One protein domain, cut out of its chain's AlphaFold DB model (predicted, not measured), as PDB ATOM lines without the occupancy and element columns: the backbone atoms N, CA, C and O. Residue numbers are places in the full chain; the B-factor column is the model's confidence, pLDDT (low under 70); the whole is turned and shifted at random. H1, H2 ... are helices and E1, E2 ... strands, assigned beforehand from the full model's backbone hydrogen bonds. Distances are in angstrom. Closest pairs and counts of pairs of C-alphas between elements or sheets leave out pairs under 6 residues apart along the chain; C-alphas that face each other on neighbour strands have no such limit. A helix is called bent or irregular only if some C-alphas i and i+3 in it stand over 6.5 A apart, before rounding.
ATOM      1  N   ILE A   3      53.995 -32.036 264.644       73.06
ATOM      2  CA  ILE A   3      52.879 -31.093 264.602       73.06
ATOM      3  C   ILE A   3      51.604 -31.871 264.885       73.06
ATOM      4  O   ILE A   3      51.406 -32.957 264.334       73.06
ATOM      5  N   ASN A   4      50.749 -31.334 265.748       76.31
ATOM      6  CA  ASN A   4      49.411 -31.851 265.980       76.31
ATOM      7  C   ASN A   4      48.495 -30.748 266.507       76.31
ATOM      8  O   ASN A   4      48.602 -30.344 267.662       76.31
ATOM      9  N   GLY A   5      47.546 -30.331 265.679       81.44
ATOM     10  CA  GLY A   5      46.504 -29.384 266.056       81.44
ATOM     11  C   GLY A   5      45.655 -29.007 264.854       81.44
ATOM     12  O   GLY A   5      45.754 -29.628 263.793       81.44
ATOM     13  N   THR A   6      44.812 -28.002 265.032       87.69
ATOM     14  CA  THR A   6      43.815 -27.612 264.037       87.69
ATOM     15  C   THR A   6      44.057 -26.175 263.600       87.69
ATOM     16  O   THR A   6      44.258 -25.297 264.435       87.69
ATOM     17  N   MET A   7      44.047 -25.958 262.288       90.56
ATOM     18  CA  MET A   7      43.823 -24.647 261.693       90.56
ATOM     19  C   MET A   7      42.322 -24.473 261.489       90.56
ATOM     20  O   MET A   7      41.696 -25.332 260.863       90.56
ATOM     21  N   SER A   8      41.769 -23.372 261.975       92.12
ATOM     22  CA  SER A   8      40.353 -23.023 261.845       92.12
ATOM     23  C   SER A   8      40.177 -21.702 261.100       92.12
ATOM     24  O   SER A   8      41.149 -20.989 260.826       92.12
ATOM     25  N   ASP A   9      38.935 -21.401 260.717       92.50
ATOM     26  CA  ASP A   9      38.551 -20.150 260.045       92.50
ATOM     27  C   ASP A   9      39.381 -19.849 258.784       92.50
ATOM     28  O   ASP A   9      39.719 -18.704 258.473       92.50
ATOM     29  N   ILE A  10      39.743 -20.906 258.050       94.69
ATOM     30  CA  ILE A  10      40.660 -20.809 256.920       94.69
ATOM     31  C   ILE A  10      39.956 -20.121 255.745       94.69
ATOM     32  O   ILE A  10      39.072 -20.683 255.094       94.69
ATOM     33  N   LYS A  11      40.410 -18.916 255.409       94.38
ATOM     34  CA  LYS A  11      39.949 -18.146 254.255       94.38
ATOM     35  C   LYS A  11      41.099 -17.881 253.298       94.38
ATOM     36  O   LYS A  11      42.065 -17.203 253.642       94.38
ATOM     37  N   VAL A  12      40.967 -18.352 252.061       92.31
ATOM     38  CA  VAL A  12      41.983 -18.181 251.017       92.31
ATOM     39  C   VAL A  12      41.494 -17.185 249.980       92.31
ATOM     40  O   VAL A  12      40.471 -17.378 249.323       92.31
ATOM     41  N   LYS A  13      42.270 -16.126 249.788       92.06
ATOM     42  CA  LYS A  13      42.046 -15.086 248.794       92.06
ATOM     43  C   LYS A  13      43.160 -15.112 247.763       92.06
ATOM     44  O   LYS A  13      44.322 -14.903 248.096       92.06
ATOM     45  N   ARG A  14      42.800 -15.282 246.496       90.06
ATOM     46  CA  ARG A  14      43.711 -15.115 245.364       90.06
ATOM     47  C   ARG A  14      43.409 -13.816 244.640       90.06
ATOM     48  O   ARG A  14      42.277 -13.590 244.220       90.06
ATOM     49  N   THR A  15      44.442 -13.022 244.400       87.25
ATOM     50  CA  THR A  15      44.377 -11.799 243.597       87.25
ATOM     51  C   THR A  15      45.289 -11.947 242.388       87.25
ATOM     52  O   THR A  15      46.450 -12.309 242.549       87.25
ATOM     53  N   ARG A  16      44.786 -11.673 241.176       83.75
ATOM     54  CA  ARG A  16      45.648 -11.468 240.000       83.75
ATOM     55  C   ARG A  16      45.883  -9.973 239.809       83.75
ATOM     56  O   ARG A  16      44.968  -9.254 239.412       83.75
ATOM     57  N   ASN A  17      47.097  -9.519 240.094       69.44
ATOM     58  CA  ASN A  17      47.443  -8.109 240.294       69.44
ATOM     59  C   ASN A  17      47.224  -7.232 239.046       69.44
ATOM     60  O   ASN A  17      46.939  -6.045 239.168       69.44
ATOM     61  N   TYR A  18      47.273  -7.818 237.846       68.06
ATOM     62  CA  TYR A  18      47.116  -7.097 236.575       68.06
ATOM     63  C   TYR A  18      45.686  -7.092 236.009       68.06
ATOM     64  O   TYR A  18      45.439  -6.488 234.966       68.06
ATOM     65  N   PHE A  19      44.724  -7.742 236.672       68.94
ATOM     66  CA  PHE A  19      43.354  -7.878 236.171       68.94
ATOM     67  C   PHE A  19      42.346  -7.214 237.120       68.94
ATOM     68  O   PHE A  19      42.253  -7.560 238.299       68.94
ATOM     69  N   ARG A  20      41.528  -6.285 236.601       56.81
ATOM     70  CA  ARG A  20      40.419  -5.692 237.372       56.81
ATOM     71  C   ARG A  20      39.423  -6.785 237.780       56.81
ATOM     72  O   ARG A  20      39.069  -7.628 236.963       56.81
ATOM     73  N   ASN A  21      38.971  -6.753 239.036       60.94
ATOM     74  CA  ASN A  21      38.035  -7.717 239.634       60.94
ATOM     75  C   ASN A  21      38.495  -9.190 239.615       60.94
ATOM     76  O   ASN A  21      37.673 -10.088 239.764       60.94
ATOM     77  N   ALA A  22      39.797  -9.473 239.495       75.31
ATOM     78  CA  ALA A  22      40.317 -10.846 239.500       75.31
ATOM     79  C   ALA A  22      40.606 -11.401 240.903       75.31
ATOM     80  O   ALA A  22      41.481 -12.253 241.087       75.31
ATOM     81  N   THR A  23      39.879 -10.890 241.894       81.44
ATOM     82  CA  THR A  23      39.902 -11.423 243.251       81.44
ATOM     83  C   THR A  23      38.935 -12.590 243.336       81.44
ATOM     84  O   THR A  23      37.765 -12.453 242.988       81.44
ATOM     85  N   VAL A  24      39.424 -13.728 243.814       86.00
ATOM     86  CA  VAL A  24      38.610 -14.912 244.092       86.00
ATOM     87  C   VAL A  24      38.876 -15.333 245.527       86.00
ATOM     88  O   VAL A  24      40.031 -15.417 245.939       86.00
ATOM     89  N   GLU A  25      37.812 -15.586 246.276       89.56
ATOM     90  CA  GLU A  25      37.876 -15.997 247.676       89.56
ATOM     91  C   GLU A  25      37.187 -17.351 247.837       89.56
ATOM     92  O   GLU A  25      36.131 -17.584 247.247       89.56
ATOM     93  N   ILE A  26      37.797 -18.231 248.626       90.06
ATOM     94  CA  ILE A  26      37.220 -19.507 249.045       90.06
ATOM     95  C   ILE A  26      37.355 -19.635 250.563       90.06
ATOM     96  O   ILE A  26      38.341 -19.180 251.149       90.06
ATOM     97  N   ASN A  27      36.360 -20.259 251.185       91.12
ATOM     98  CA  ASN A  27      36.419 -20.656 252.586       91.12
ATOM     99  C   ASN A  27      36.714 -22.152 252.633       91.12
ATOM    100  O   ASN A  27      36.087 -22.928 251.907       91.12
ATOM    101  N   CYS A  28      37.673 -22.538 253.460       89.94
ATOM    102  CA  CYS A  28      38.074 -23.920 253.635       89.94
ATOM    103  C   CYS A  28      37.555 -24.445 254.981       89.94
ATOM    104  O   CYS A  28      37.419 -23.663 255.923       89.94
ATOM    105  N   PRO A  29      37.247 -25.750 255.083       89.81
ATOM    106  CA  PRO A  29      36.925 -26.358 256.365       89.81
ATOM    107  C   PRO A  29      38.148 -26.336 257.283       89.81
ATOM    108  O   PRO A  29      39.285 -26.225 256.813       89.81
ATOM    109  N   ASP A  30      37.905 -26.511 258.580       91.38
ATOM    110  CA  ASP A  30      38.969 -26.721 259.553       91.38
ATOM    111  C   ASP A  30      39.891 -27.857 259.104       91.38
ATOM    112  O   ASP A  30      39.446 -28.922 258.662       91.38
ATOM    113  N   TYR A  31      41.193 -27.631 259.234       90.38
ATOM    114  CA  TYR A  31      42.204 -28.569 258.783       90.38
ATOM    115  C   TYR A  31      43.086 -29.021 259.936       90.38
ATOM    116  O   TYR A  31      43.755 -28.223 260.595       90.38
ATOM    117  N   ARG A  32      43.134 -30.338 260.155       88.25
ATOM    118  CA  ARG A  32      44.037 -30.928 261.137       88.25
ATOM    119  C   ARG A  32      45.448 -31.015 260.563       88.25
ATOM    120  O   ARG A  32      45.735 -31.869 259.724       88.25
ATOM    121  N   LEU A  33      46.347 -30.174 261.064       85.12
ATOM    122  CA  LEU A  33      47.776 -30.308 260.817       85.12
ATOM    123  C   LEU A  33      48.326 -31.421 261.704       85.12
ATOM    124  O   LEU A  33      48.371 -31.301 262.929       85.12
ATOM    125  N   SER A  34      48.769 -32.506 261.079       80.38
ATOM    126  CA  SER A  34      49.482 -33.577 261.764       80.38
ATOM    127  C   SER A  34      50.617 -34.124 260.915       80.38
ATOM    128  O   SER A  34      50.431 -34.351 259.719       80.38
ATOM    129  N   GLY A  35      51.764 -34.385 261.536       72.19
ATOM    130  CA  GLY A  35      52.891 -35.041 260.878       72.19
ATOM    131  C   GLY A  35      54.240 -34.585 261.411       72.19
ATOM    132  O   GLY A  35      54.326 -33.838 262.387       72.19
ATOM    133  N   GLU A  36      55.295 -35.046 260.749       71.88
ATOM    134  CA  GLU A  36      56.659 -34.636 261.057       71.88
ATOM    135  C   GLU A  36      57.016 -33.353 260.312       71.88
ATOM    136  O   GLU A  36      56.921 -33.251 259.087       71.88
ATOM    137  N   PHE A  37      57.448 -32.363 261.078       70.31
ATOM    138  CA  PHE A  37      58.064 -31.157 260.569       70.31
ATOM    139  C   PHE A  37      59.577 -31.317 260.569       70.31
ATOM    140  O   PHE A  37      60.184 -31.555 261.624       70.31
ATOM    141  N   SER A  38      60.165 -31.176 259.380       64.69
ATOM    142  CA  SER A  38      61.611 -31.242 259.196       64.69
ATOM    143  C   SER A  38      62.292 -30.070 259.903       64.69
ATOM    144  O   SER A  38      61.873 -28.926 259.701       64.69
ATOM    145  N   PRO A  39      63.397 -30.310 260.632       52.59
ATOM    146  CA  PRO A  39      64.319 -29.246 261.009       52.59
ATOM    147  C   PRO A  39      64.677 -28.408 259.767       52.59
ATOM    148  O   PRO A  39      64.750 -28.954 258.661       52.59
ATOM    149  N   TYR A  40      64.865 -27.096 259.933       51.97
ATOM    150  CA  TYR A  40      65.180 -26.110 258.876       51.97
ATOM    151  C   TYR A  40      64.069 -25.749 257.883       51.97
ATOM    152  O   TYR A  40      64.255 -24.827 257.086       51.97
ATOM    153  N   LYS A  41      62.912 -26.418 257.904       64.62
ATOM    154  CA  LYS A  41      61.780 -25.959 257.097       64.62
ATOM    155  C   LYS A  41      61.224 -24.674 257.719       64.62
ATOM    156  O   LYS A  41      61.121 -24.581 258.936       64.62
ATOM    157  N   ARG A  42      60.885 -23.666 256.912       71.94
ATOM    158  CA  ARG A  42      60.200 -22.461 257.412       71.94
ATOM    159  C   ARG A  42      58.736 -22.806 257.658       71.94
ATOM    160  O   ARG A  42      58.105 -23.419 256.794       71.94
ATOM    161  N   LEU A  43      58.183 -22.382 258.798       77.12
ATOM    162  CA  LEU A  43      56.762 -22.563 259.121       77.12
ATOM    163  C   LEU A  43      55.868 -22.105 257.966       77.12
ATOM    164  O   LEU A  43      54.986 -22.842 257.533       77.12
ATOM    165  N   ALA A  44      56.127 -20.899 257.456       81.12
ATOM    166  CA  ALA A  44      55.346 -20.302 256.381       81.12
ATOM    167  C   ALA A  44      55.300 -21.207 255.138       81.12
ATOM    168  O   ALA A  44      54.226 -21.466 254.599       81.12
ATOM    169  N   ASP A  45      56.448 -21.751 254.726       82.81
ATOM    170  CA  ASP A  45      56.542 -22.619 253.549       82.81
ATOM    171  C   ASP A  45      55.831 -23.958 253.791       82.81
ATOM    172  O   ASP A  45      55.083 -24.439 252.945       82.81
ATOM    173  N   PHE A  46      55.981 -24.535 254.984       84.38
ATOM    174  CA  PHE A  46      55.268 -25.754 255.366       84.38
ATOM    175  C   PHE A  46      53.746 -25.587 255.397       84.38
ATOM    176  O   PHE A  46      53.024 -26.465 254.915       84.38
ATOM    177  N   LEU A  47      53.249 -24.489 255.969       88.25
ATOM    178  CA  LEU A  47      51.820 -24.188 255.981       88.25
ATOM    179  C   LEU A  47      51.307 -24.004 254.557       88.25
ATOM    180  O   LEU A  47      50.285 -24.587 254.199       88.25
ATOM    181  N   TRP A  48      52.045 -23.248 253.739       90.94
ATOM    182  CA  TRP A  48      51.700 -23.028 252.342       90.94
ATOM    183  C   TRP A  48      51.610 -24.342 251.570       90.94
ATOM    184  O   TRP A  48      50.622 -24.575 250.882       90.94
ATOM    185  N   GLU A  49      52.589 -25.233 251.720       88.75
ATOM    186  CA  GLU A  49      52.568 -26.540 251.064       88.75
ATOM    187  C   GLU A  49      51.350 -27.379 251.469       88.75
ATOM    188  O   GLU A  49      50.679 -27.935 250.600       88.75
ATOM    189  N   ASN A  50      51.015 -27.450 252.764       89.75
ATOM    190  CA  ASN A  50      49.836 -28.201 253.206       89.75
ATOM    191  C   ASN A  50      48.538 -27.577 252.673       89.75
ATOM    192  O   ASN A  50      47.667 -28.299 252.184       89.75
ATOM    193  N   LEU A  51      48.423 -26.249 252.703       91.19
ATOM    194  CA  LEU A  51      47.273 -25.531 252.156       91.19
ATOM    195  C   LEU A  51      47.131 -25.754 250.647       91.19
ATOM    196  O   LEU A  51      46.053 -26.111 250.176       91.19
ATOM    197  N   ALA A  52      48.213 -25.589 249.888       89.94
ATOM    198  CA  ALA A  52      48.215 -25.680 248.434       89.94
ATOM    199  C   ALA A  52      48.035 -27.115 247.919       89.94
ATOM    200  O   ALA A  52      47.427 -27.310 246.872       89.94
ATOM    201  N   GLN A  53      48.545 -28.125 248.628       88.12
ATOM    202  CA  GLN A  53      48.496 -29.514 248.159       88.12
ATOM    203  C   GLN A  53      47.303 -30.305 248.698       88.12
ATOM    204  O   GLN A  53      46.874 -31.259 248.051       88.12
ATOM    205  N   LYS A  54      46.780 -29.945 249.875       88.75
ATOM    206  CA  LYS A  54      45.747 -30.735 250.560       88.75
ATOM    207  C   LYS A  54      44.452 -29.948 250.718       88.75
ATOM    208  O   LYS A  54      43.439 -30.359 250.166       88.75
ATOM    209  N   VAL A  55      44.500 -28.792 251.381       89.38
ATOM    210  CA  VAL A  55      43.289 -28.050 251.787       89.38
ATOM    211  C   VAL A  55      42.569 -27.405 250.600       89.38
ATOM    212  O   VAL A  55      41.397 -27.676 250.351       89.38
ATOM    213  N   ILE A  56      43.268 -26.564 249.835       89.69
ATOM    214  CA  ILE A  56      42.688 -25.828 248.704       89.69
ATOM    215  C   ILE A  56      42.173 -26.792 247.623       89.69
ATOM    216  O   ILE A  56      41.026 -26.633 247.202       89.69
ATOM    217  N   PRO A  57      42.940 -27.811 247.177       87.06
ATOM    218  CA  PRO A  57      42.450 -28.741 246.165       87.06
ATOM    219  C   PRO A  57      41.210 -29.520 246.604       87.06
ATOM    220  O   PRO A  57      40.346 -29.788 245.775       87.06
ATOM    221  N   GLU A  58      41.099 -29.886 247.884       86.25
ATOM    222  CA  GLU A  58      39.936 -30.609 248.405       86.25
ATOM    223  C   GLU A  58      38.653 -29.778 248.317       86.25
ATOM    224  O   GLU A  58      37.637 -30.277 247.840       86.25
ATOM    225  N   VAL A  59      38.723 -28.492 248.668       85.38
ATOM    226  CA  VAL A  59      37.586 -27.563 248.558       85.38
ATOM    227  C   VAL A  59      37.154 -27.369 247.105       85.38
ATOM    228  O   VAL A  59      35.963 -27.312 246.809       85.38
ATOM    229  N   LEU A  60      38.115 -27.304 246.183       82.81
ATOM    230  CA  LEU A  60      37.838 -27.044 244.770       82.81
ATOM    231  C   LEU A  60      37.275 -28.259 244.016       82.81
ATOM    232  O   LEU A  60      36.610 -28.071 242.997       82.81
ATOM    233  N   LYS A  61      37.486 -29.492 244.506       75.12
ATOM    234  CA  LYS A  61      36.965 -30.728 243.881       75.12
ATOM    235  C   LYS A  61      35.434 -30.774 243.780       75.12
ATOM    236  O   LYS A  61      34.925 -31.529 242.960       75.12
ATOM    237  N   GLY A  62      34.711 -30.008 244.604       64.19
ATOM    238  CA  GLY A  62      33.243 -29.985 244.652       64.19
ATOM    239  C   GLY A  62      32.572 -28.820 243.914       64.19
ATOM    240  O   GLY A  62      31.349 -28.714 243.946       64.19
ATOM    241  N   THR A  63      33.341 -27.936 243.275       64.94
ATOM    242  CA  THR A  63      32.821 -26.755 242.566       64.94
ATOM    243  C   THR A  63      32.975 -26.922 241.058       64.94
ATOM    244  O   THR A  63      34.054 -26.683 240.516       64.94
ATOM    245  N   GLU A  64      31.902 -27.334 240.377       52.38
ATOM    246  CA  GLU A  64      31.845 -27.329 238.911       52.38
ATOM    247  C   GLU A  64      31.889 -25.881 238.377       52.38
ATOM    248  O   GLU A  64      31.193 -24.993 238.865       52.38
ATOM    249  N   GLU A  65      32.740 -25.665 237.370       50.66
ATOM    250  CA  GLU A  65      32.837 -24.471 236.516       50.66
ATOM    251  C   GLU A  65      33.283 -23.142 237.176       50.66
ATOM    252  O   GLU A  65      32.471 -22.256 237.442       50.66
ATOM    253  N   LYS A  66      34.616 -22.970 237.335       48.84
ATOM    254  CA  LYS A  66      35.414 -21.715 237.117       48.84
ATOM    255  C   LYS A  66      36.845 -21.732 237.695       48.84
ATOM    256  O   LYS A  66      37.564 -20.737 237.572       48.84
ATOM    257  N   HIS A  67      37.293 -22.826 238.312       53.56
ATOM    258  CA  HIS A  67      38.516 -22.839 239.129       53.56
ATOM    259  C   HIS A  67      39.720 -23.593 238.548       53.56
ATOM    260  O   HIS A  67      40.662 -23.842 239.298       53.56
ATOM    261  N   ASP A  68      39.753 -23.884 237.243       52.75
ATOM    262  CA  ASP A  68      40.781 -24.756 236.635       52.75
ATOM    263  C   ASP A  68      42.236 -24.359 236.940       52.75
ATOM    264  O   ASP A  68      43.123 -25.208 236.930       52.75
ATOM    265  N   HIS A  69      42.493 -23.103 237.319       67.38
ATOM    266  CA  HIS A  69      43.808 -22.655 237.780       67.38
ATOM    267  C   HIS A  69      43.713 -21.723 238.993       67.38
ATOM    268  O   HIS A  69      44.211 -20.594 238.936       67.38
ATOM    269  N   PHE A  70      42.999 -22.116 240.062       78.00
ATOM    270  CA  PHE A  70      43.020 -21.345 241.316       78.00
ATOM    271  C   PHE A  70      44.458 -21.184 241.806       78.00
ATOM    272  O   PHE A  70      44.902 -20.051 241.953       78.00
ATOM    273  N   LEU A  71      45.188 -22.289 241.954       83.06
ATOM    274  CA  LEU A  71      46.625 -22.285 242.213       83.06
ATOM    275  C   LEU A  71      47.405 -22.101 240.903       83.06
ATOM    276  O   LEU A  71      47.026 -22.631 239.858       83.06
ATOM    277  N   SER A  72      48.493 -21.337 240.967       77.62
ATOM    278  CA  SER A  72      49.400 -21.119 239.840       77.62
ATOM    279  C   SER A  72      50.294 -22.342 239.670       77.62
ATOM    280  O   SER A  72      50.753 -22.908 240.659       77.62
ATOM    281  N   SER A  73      50.570 -22.720 238.423       71.88
ATOM    282  CA  SER A  73      51.596 -23.713 238.082       71.88
ATOM    283  C   SER A  73      53.008 -23.115 238.017       71.88
ATOM    284  O   SER A  73      53.979 -23.851 237.854       71.88
ATOM    285  N   GLY A  74      53.128 -21.785 238.109       70.50
ATOM    286  CA  GLY A  74      54.405 -21.079 238.093       70.50
ATOM    287  C   GLY A  74      55.188 -21.230 239.397       70.50
ATOM    288  O   GLY A  74      54.639 -21.575 240.443       70.50
ATOM    289  N   GLN A  75      56.485 -20.927 239.334       79.94
ATOM    290  CA  GLN A  75      57.347 -20.908 240.513       79.94
ATOM    291  C   GLN A  75      56.859 -19.847 241.509       79.94
ATOM    292  O   GLN A  75      56.649 -18.689 241.142       79.94
ATOM    293  N   LEU A  76      56.684 -20.251 242.766       84.31
ATOM    294  CA  LEU A  76      56.261 -19.373 243.850       84.31
ATOM    295  C   LEU A  76      57.472 -18.872 244.641       84.31
ATOM    296  O   LEU A  76      58.470 -19.576 244.795       84.31
ATOM    297  N   SER A  77      57.367 -17.644 245.136       79.81
ATOM    298  CA  SER A  77      58.288 -17.068 246.110       79.81
ATOM    299  C   SER A  77      58.089 -17.732 247.477       79.81
ATOM    300  O   SER A  77      56.980 -18.204 247.762       79.81
ATOM    301  N   PRO A  78      59.116 -17.741 248.346       78.12
ATOM    302  CA  PRO A  78      58.969 -18.238 249.708       78.12
ATOM    303  C   PRO A  78      57.814 -17.532 250.426       78.12
ATOM    304  O   PRO A  78      57.647 -16.316 250.302       78.12
ATOM    305  N   ALA A  79      57.009 -18.287 251.167       83.75
ATOM    306  CA  ALA A  79      55.853 -17.742 251.855       83.75
ATOM    307  C   ALA A  79      56.285 -16.889 253.055       83.75
ATOM    308  O   ALA A  79      57.359 -17.086 253.639       83.75
ATOM    309  N   THR A  80      55.436 -15.943 253.440       78.31
ATOM    310  CA  THR A  80      55.600 -15.123 254.643       78.31
ATOM    311  C   THR A  80      54.418 -15.341 255.570       78.31
ATOM    312  O   THR A  80      53.280 -15.434 255.116       78.31
ATOM    313  N   LEU A  81      54.687 -15.445 256.870       82.62
ATOM    314  CA  LEU A  81      53.662 -15.583 257.894       82.62
ATOM    315  C   LEU A  81      53.683 -14.345 258.784       82.62
ATOM    316  O   LEU A  81      54.743 -13.922 259.232       82.62
ATOM    317  N   THR A  82      52.518 -13.764 259.029       78.75
ATOM    318  CA  THR A  82      52.348 -12.593 259.893       78.75
ATOM    319  C   THR A  82      51.276 -12.889 260.927       78.75
ATOM    320  O   THR A  82      50.196 -13.360 260.571       78.75
ATOM    321  N   VAL A  83      51.554 -12.600 262.196       82.12
ATOM    322  CA  VAL A  83      50.535 -12.599 263.252       82.12
ATOM    323  C   VAL A  83      49.746 -11.298 263.127       82.12
ATOM    324  O   VAL A  83      50.324 -10.216 263.182       82.12
ATOM    325  N   ILE A  84      48.437 -11.396 262.903       84.31
ATOM    326  CA  ILE A  84      47.543 -10.236 262.714       84.31
ATOM    327  C   ILE A  84      46.647  -9.970 263.930       84.31
ATOM    328  O   ILE A  84      45.950  -8.958 263.977       84.31
ATOM    329  N   GLY A  85      46.672 -10.864 264.915       79.88
ATOM    330  CA  GLY A  85      46.055 -10.699 266.225       79.88
ATOM    331  C   GLY A  85      46.288 -11.949 267.061       79.88
ATOM    332  O   GLY A  85      46.361 -13.037 266.499       79.88
ATOM    333  N   SER A  86      46.403 -11.806 268.374       75.94
ATOM    334  CA  SER A  86      46.543 -12.926 269.303       75.94
ATOM    335  C   SER A  86      45.638 -12.715 270.511       75.94
ATOM    336  O   SER A  86      45.515 -11.597 271.011       75.94
ATOM    337  N   ASP A  87      44.996 -13.796 270.941       74.81
ATOM    338  CA  ASP A  87      44.248 -13.913 272.189       74.81
ATOM    339  C   ASP A  87      44.950 -14.988 273.062       74.81
ATOM    340  O   ASP A  87      45.818 -15.704 272.568       74.81
ATOM    341  N   GLU A  88      44.609 -15.136 274.353       65.06
ATOM    342  CA  GLU A  88      45.363 -16.004 275.297       65.06
ATOM    343  C   GLU A  88      45.518 -17.479 274.864       65.06
ATOM    344  O   GLU A  88      46.413 -18.168 275.349       65.06
ATOM    345  N   SER A  89      44.653 -17.985 273.979       68.19
ATOM    346  CA  SER A  89      44.648 -19.390 273.547       68.19
ATOM    347  C   SER A  89      44.867 -19.605 272.049       68.19
ATOM    348  O   SER A  89      45.130 -20.733 271.629       68.19
ATOM    349  N   GLU A  90      44.702 -18.568 271.226       79.00
ATOM    350  CA  GLU A  90      44.692 -18.691 269.769       79.00
ATOM    351  C   GLU A  90      45.239 -17.433 269.098       79.00
ATOM    352  O   GLU A  90      44.921 -16.305 269.477       79.00
ATOM    353  N   SER A  91      46.016 -17.645 268.041       82.69
ATOM    354  CA  SER A  91      46.584 -16.579 267.229       82.69
ATOM    355  C   SER A  91      45.978 -16.602 265.824       82.69
ATOM    356  O   SER A  91      45.743 -17.656 265.228       82.69
ATOM    357  N   ARG A  92      45.701 -15.411 265.294       87.62
ATOM    358  CA  ARG A  92      45.208 -15.166 263.937       87.62
ATOM    359  C   ARG A  92      46.389 -14.830 263.049       87.62
ATOM    360  O   ARG A  92      47.176 -13.926 263.342       87.62
ATOM    361  N   TYR A  93      46.474 -15.520 261.925       88.50
ATOM    362  CA  TYR A  93      47.604 -15.445 261.019       88.50
ATOM    363  C   TYR A  93      47.181 -15.009 259.622       88.50
ATOM    364  O   TYR A  93      46.098 -15.340 259.138       88.50
ATOM    365  N   LEU A  94      48.090 -14.300 258.957       90.12
ATOM    366  CA  LEU A  94      48.081 -14.047 257.526       90.12
ATOM    367  C   LEU A  94      49.306 -14.719 256.909       90.12
ATOM    368  O   LEU A  94      50.440 -14.304 257.139       90.12
ATOM    369  N   LEU A  95      49.071 -15.743 256.098       91.31
ATOM    370  CA  LEU A  95      50.087 -16.351 255.251       91.31
ATOM    371  C   LEU A  95      49.989 -15.763 253.845       91.31
ATOM    372  O   LEU A  95      48.930 -15.808 253.220       91.31
ATOM    373  N   THR A  96      51.097 -15.237 253.339       87.88
ATOM    374  CA  THR A  96      51.174 -14.654 251.998       87.88
ATOM    375  C   THR A  96      52.134 -15.454 251.134       87.88
ATOM    376  O   THR A  96      53.245 -15.774 251.548       87.88
ATOM    377  N   CYS A  97      51.717 -15.764 249.910       89.31
ATOM    378  CA  CYS A  97      52.574 -16.375 248.902       89.31
ATOM    379  C   CYS A  97      52.312 -15.718 247.547       89.31
ATOM    380  O   CYS A  97      51.171 -15.406 247.206       89.31
ATOM    381  N   MET A  98      53.366 -15.479 246.774       87.06
ATOM    382  CA  MET A  98      53.285 -14.822 245.469       87.06
ATOM    383  C   MET A  98      53.986 -15.663 244.422       87.06
ATOM    384  O   MET A  98      54.959 -16.346 244.729       87.06
ATOM    385  N   ASP A  99      53.535 -15.590 243.177       86.69
ATOM    386  CA  ASP A  99      54.336 -16.102 242.071       86.69
ATOM    387  C   ASP A  99      55.584 -15.235 241.840       86.69
ATOM    388  O   ASP A  99      55.642 -14.061 242.206       86.69
ATOM    389  N   SER A 100      56.609 -15.818 241.223       79.44
ATOM    390  CA  SER A 100      57.877 -15.135 240.938       79.44
ATOM    391  C   SER A 100      57.725 -13.929 240.007       79.44
ATOM    392  O   SER A 100      58.552 -13.021 240.027       79.44
ATOM    393  N   GLN A 101      56.660 -13.901 239.203       81.81
ATOM    394  CA  GLN A 101      56.342 -12.802 238.292       81.81
ATOM    395  C   GLN A 101      55.490 -11.702 238.948       81.81
ATOM    396  O   GLN A 101      55.147 -10.721 238.286       81.81
ATOM    397  N   LEU A 102      55.138 -11.853 240.233       80.31
ATOM    398  CA  LEU A 102      54.293 -10.929 241.001       80.31
ATOM    399  C   LEU A 102      52.924 -10.663 240.347       80.31
ATOM    400  O   LEU A 102      52.285  -9.633 240.577       80.31
ATOM    401  N   THR A 103      52.455 -11.586 239.510       83.50
ATOM    402  CA  THR A 103      51.161 -11.498 238.834       83.50
ATOM    403  C   THR A 103      50.027 -12.016 239.702       83.50
ATOM    404  O   THR A 103      48.883 -11.604 239.511       83.50
ATOM    405  N   THR A 104      50.327 -12.912 240.640       85.81
ATOM    406  CA  THR A 104      49.347 -13.610 241.463       85.81
ATOM    407  C   THR A 104      49.800 -13.646 242.915       85.81
ATOM    408  O   THR A 104      50.867 -14.163 243.234       85.81
ATOM    409  N   THR A 105      48.933 -13.165 243.800       88.88
ATOM    410  CA  THR A 105      49.142 -13.184 245.249       88.88
ATOM    411  C   THR A 105      48.055 -14.011 245.918       88.88
ATOM    412  O   THR A 105      46.864 -13.838 245.635       88.88
ATOM    413  N   TYR A 106      48.464 -14.882 246.829       91.19
ATOM    414  CA  TYR A 106      47.604 -15.626 247.734       91.19
ATOM    415  C   TYR A 106      47.742 -15.048 249.133       91.19
ATOM    416  O   TYR A 106      48.850 -14.927 249.645       91.19
ATOM    417  N   HIS A 107      46.607 -14.732 249.741       93.88
ATOM    418  CA  HIS A 107      46.488 -14.405 251.152       93.88
ATOM    419  C   HIS A 107      45.640 -15.483 251.811       93.88
ATOM    420  O   HIS A 107      44.509 -15.719 251.383       93.88
ATOM    421  N   VAL A 108      46.178 -16.133 252.833       94.69
ATOM    422  CA  VAL A 108      45.457 -17.122 253.630       94.69
ATOM    423  C   VAL A 108      45.336 -16.603 255.045       94.69
ATOM    424  O   VAL A 108      46.338 -16.415 255.728       94.69
ATOM    425  N   PHE A 109      44.102 -16.369 255.460       95.00
ATOM    426  CA  PHE A 109      43.752 -16.020 256.827       95.00
ATOM    427  C   PHE A 109      43.330 -17.293 257.540       95.00
ATOM    428  O   PHE A 109      42.592 -18.084 256.960       95.00
ATOM    429  N   PHE A 110      43.816 -17.509 258.755       94.06
ATOM    430  CA  PHE A 110      43.415 -18.648 259.575       94.06
ATOM    431  C   PHE A 110      43.735 -18.386 261.043       94.06
ATOM    432  O   PHE A 110      44.573 -17.541 261.369       94.06
ATOM    433  N   THR A 111      43.092 -19.154 261.909       91.50
ATOM    434  CA  THR A 111      43.356 -19.190 263.343       91.50
ATOM    435  C   THR A 111      44.057 -20.502 263.683       91.50
ATOM    436  O   THR A 111      43.798 -21.542 263.071       91.50
ATOM    437  N   MET A 112      45.009 -20.457 264.612       87.38
ATOM    438  CA  MET A 112      45.751 -21.636 265.048       87.38
ATOM    439  C   MET A 112      46.171 -21.476 266.510       87.38
ATOM    440  O   MET A 112      46.617 -20.405 266.920       87.38
ATOM    441  N   ASN A 113      46.048 -22.553 267.287       78.06
ATOM    442  CA  ASN A 113      46.569 -22.598 268.650       78.06
ATOM    443  C   ASN A 113      48.105 -22.684 268.616       78.06
ATOM    444  O   ASN A 113      48.676 -23.459 267.845       78.06
ATOM    445  N   GLU A 114      48.771 -21.914 269.472       67.69
ATOM    446  CA  GLU A 114      50.233 -21.881 269.595       67.69
ATOM    447  C   GLU A 114      50.822 -23.237 270.042       67.69
ATOM    448  O   GLU A 114      51.956 -23.576 269.702       67.69
TER     449      GLU A 114
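Overview. This is residues 3 to 114 of the 230 residues of an uncharacterized protein of Lactobacillus sp. SL9-6 (UniProt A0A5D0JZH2). One twisted sheet of six strands curls round a single helix, H1, which packs in the sheet's hollow. The long strand E1 bends sharply near its first residues, and there E3 joins the sheet; residues 61 to 66, after the helix, stick out. The printed part has 112 residues, with E1, E2, E3, H1, E4, E5 and E6 along the chain, and its class is mixed, helices and strands. The branched sheet is antiparallel in its five neighbour pairs. The whole is compact, with a radius of gyration of the C-alphas of 14.1 A and spans of 39 by 29 by 26 A.

Along the chain. E1, residues 3 to 16, begins at C-alpha 3 (52.879, -31.093, 264.602) and is 32.3 A long. E2 is residues 23 to 27, 13.6 A, and E3 residues 31 to 36, 15.8 A. E4 is residues 80 to 86, 17.4 A, E5 residues 91 to 98, 22.8 A, and E6 residues 104 to 112, 25.2 A, ending at C-alpha 112 (45.751, -21.636, 265.048). H1, residues 43 to 60, is 24.2 A long.

Arrangement. E1 bends by 81 degrees at residue 6. E2, N 12 to O 26 at 2.9 A, and E3, N 5 to O 33 at 3.0 A, lie on one side of E1; E6, N 11 to O 109 at 2.8 A, lies on the other. E4, E5 and E6 form a meander, each strand the antiparallel neighbour of the one before, with N 82 to O 94 at 2.9 A and N 95 to O 108 at 2.8 A. H1 is on the sheet; its closest C-alphas to E4 are Ala 44 and Leu 81, 5.2 A. H1 is irregular, but only just, C-alphas 53 and 56 being 6.9 A apart; 12 of 14 O i to N i+4 pairs are within hydrogen-bond range. E3 and E4 are apart.

Size, cuts and confidence. The C-alphas of Glu 65 and Glu 88, the two farthest apart, are 41.6 A apart. The printed part has no cut. The link from H1 to E4, 19 residues, is long. Confidence is under 70 at 20 residues, among them 62 to 69.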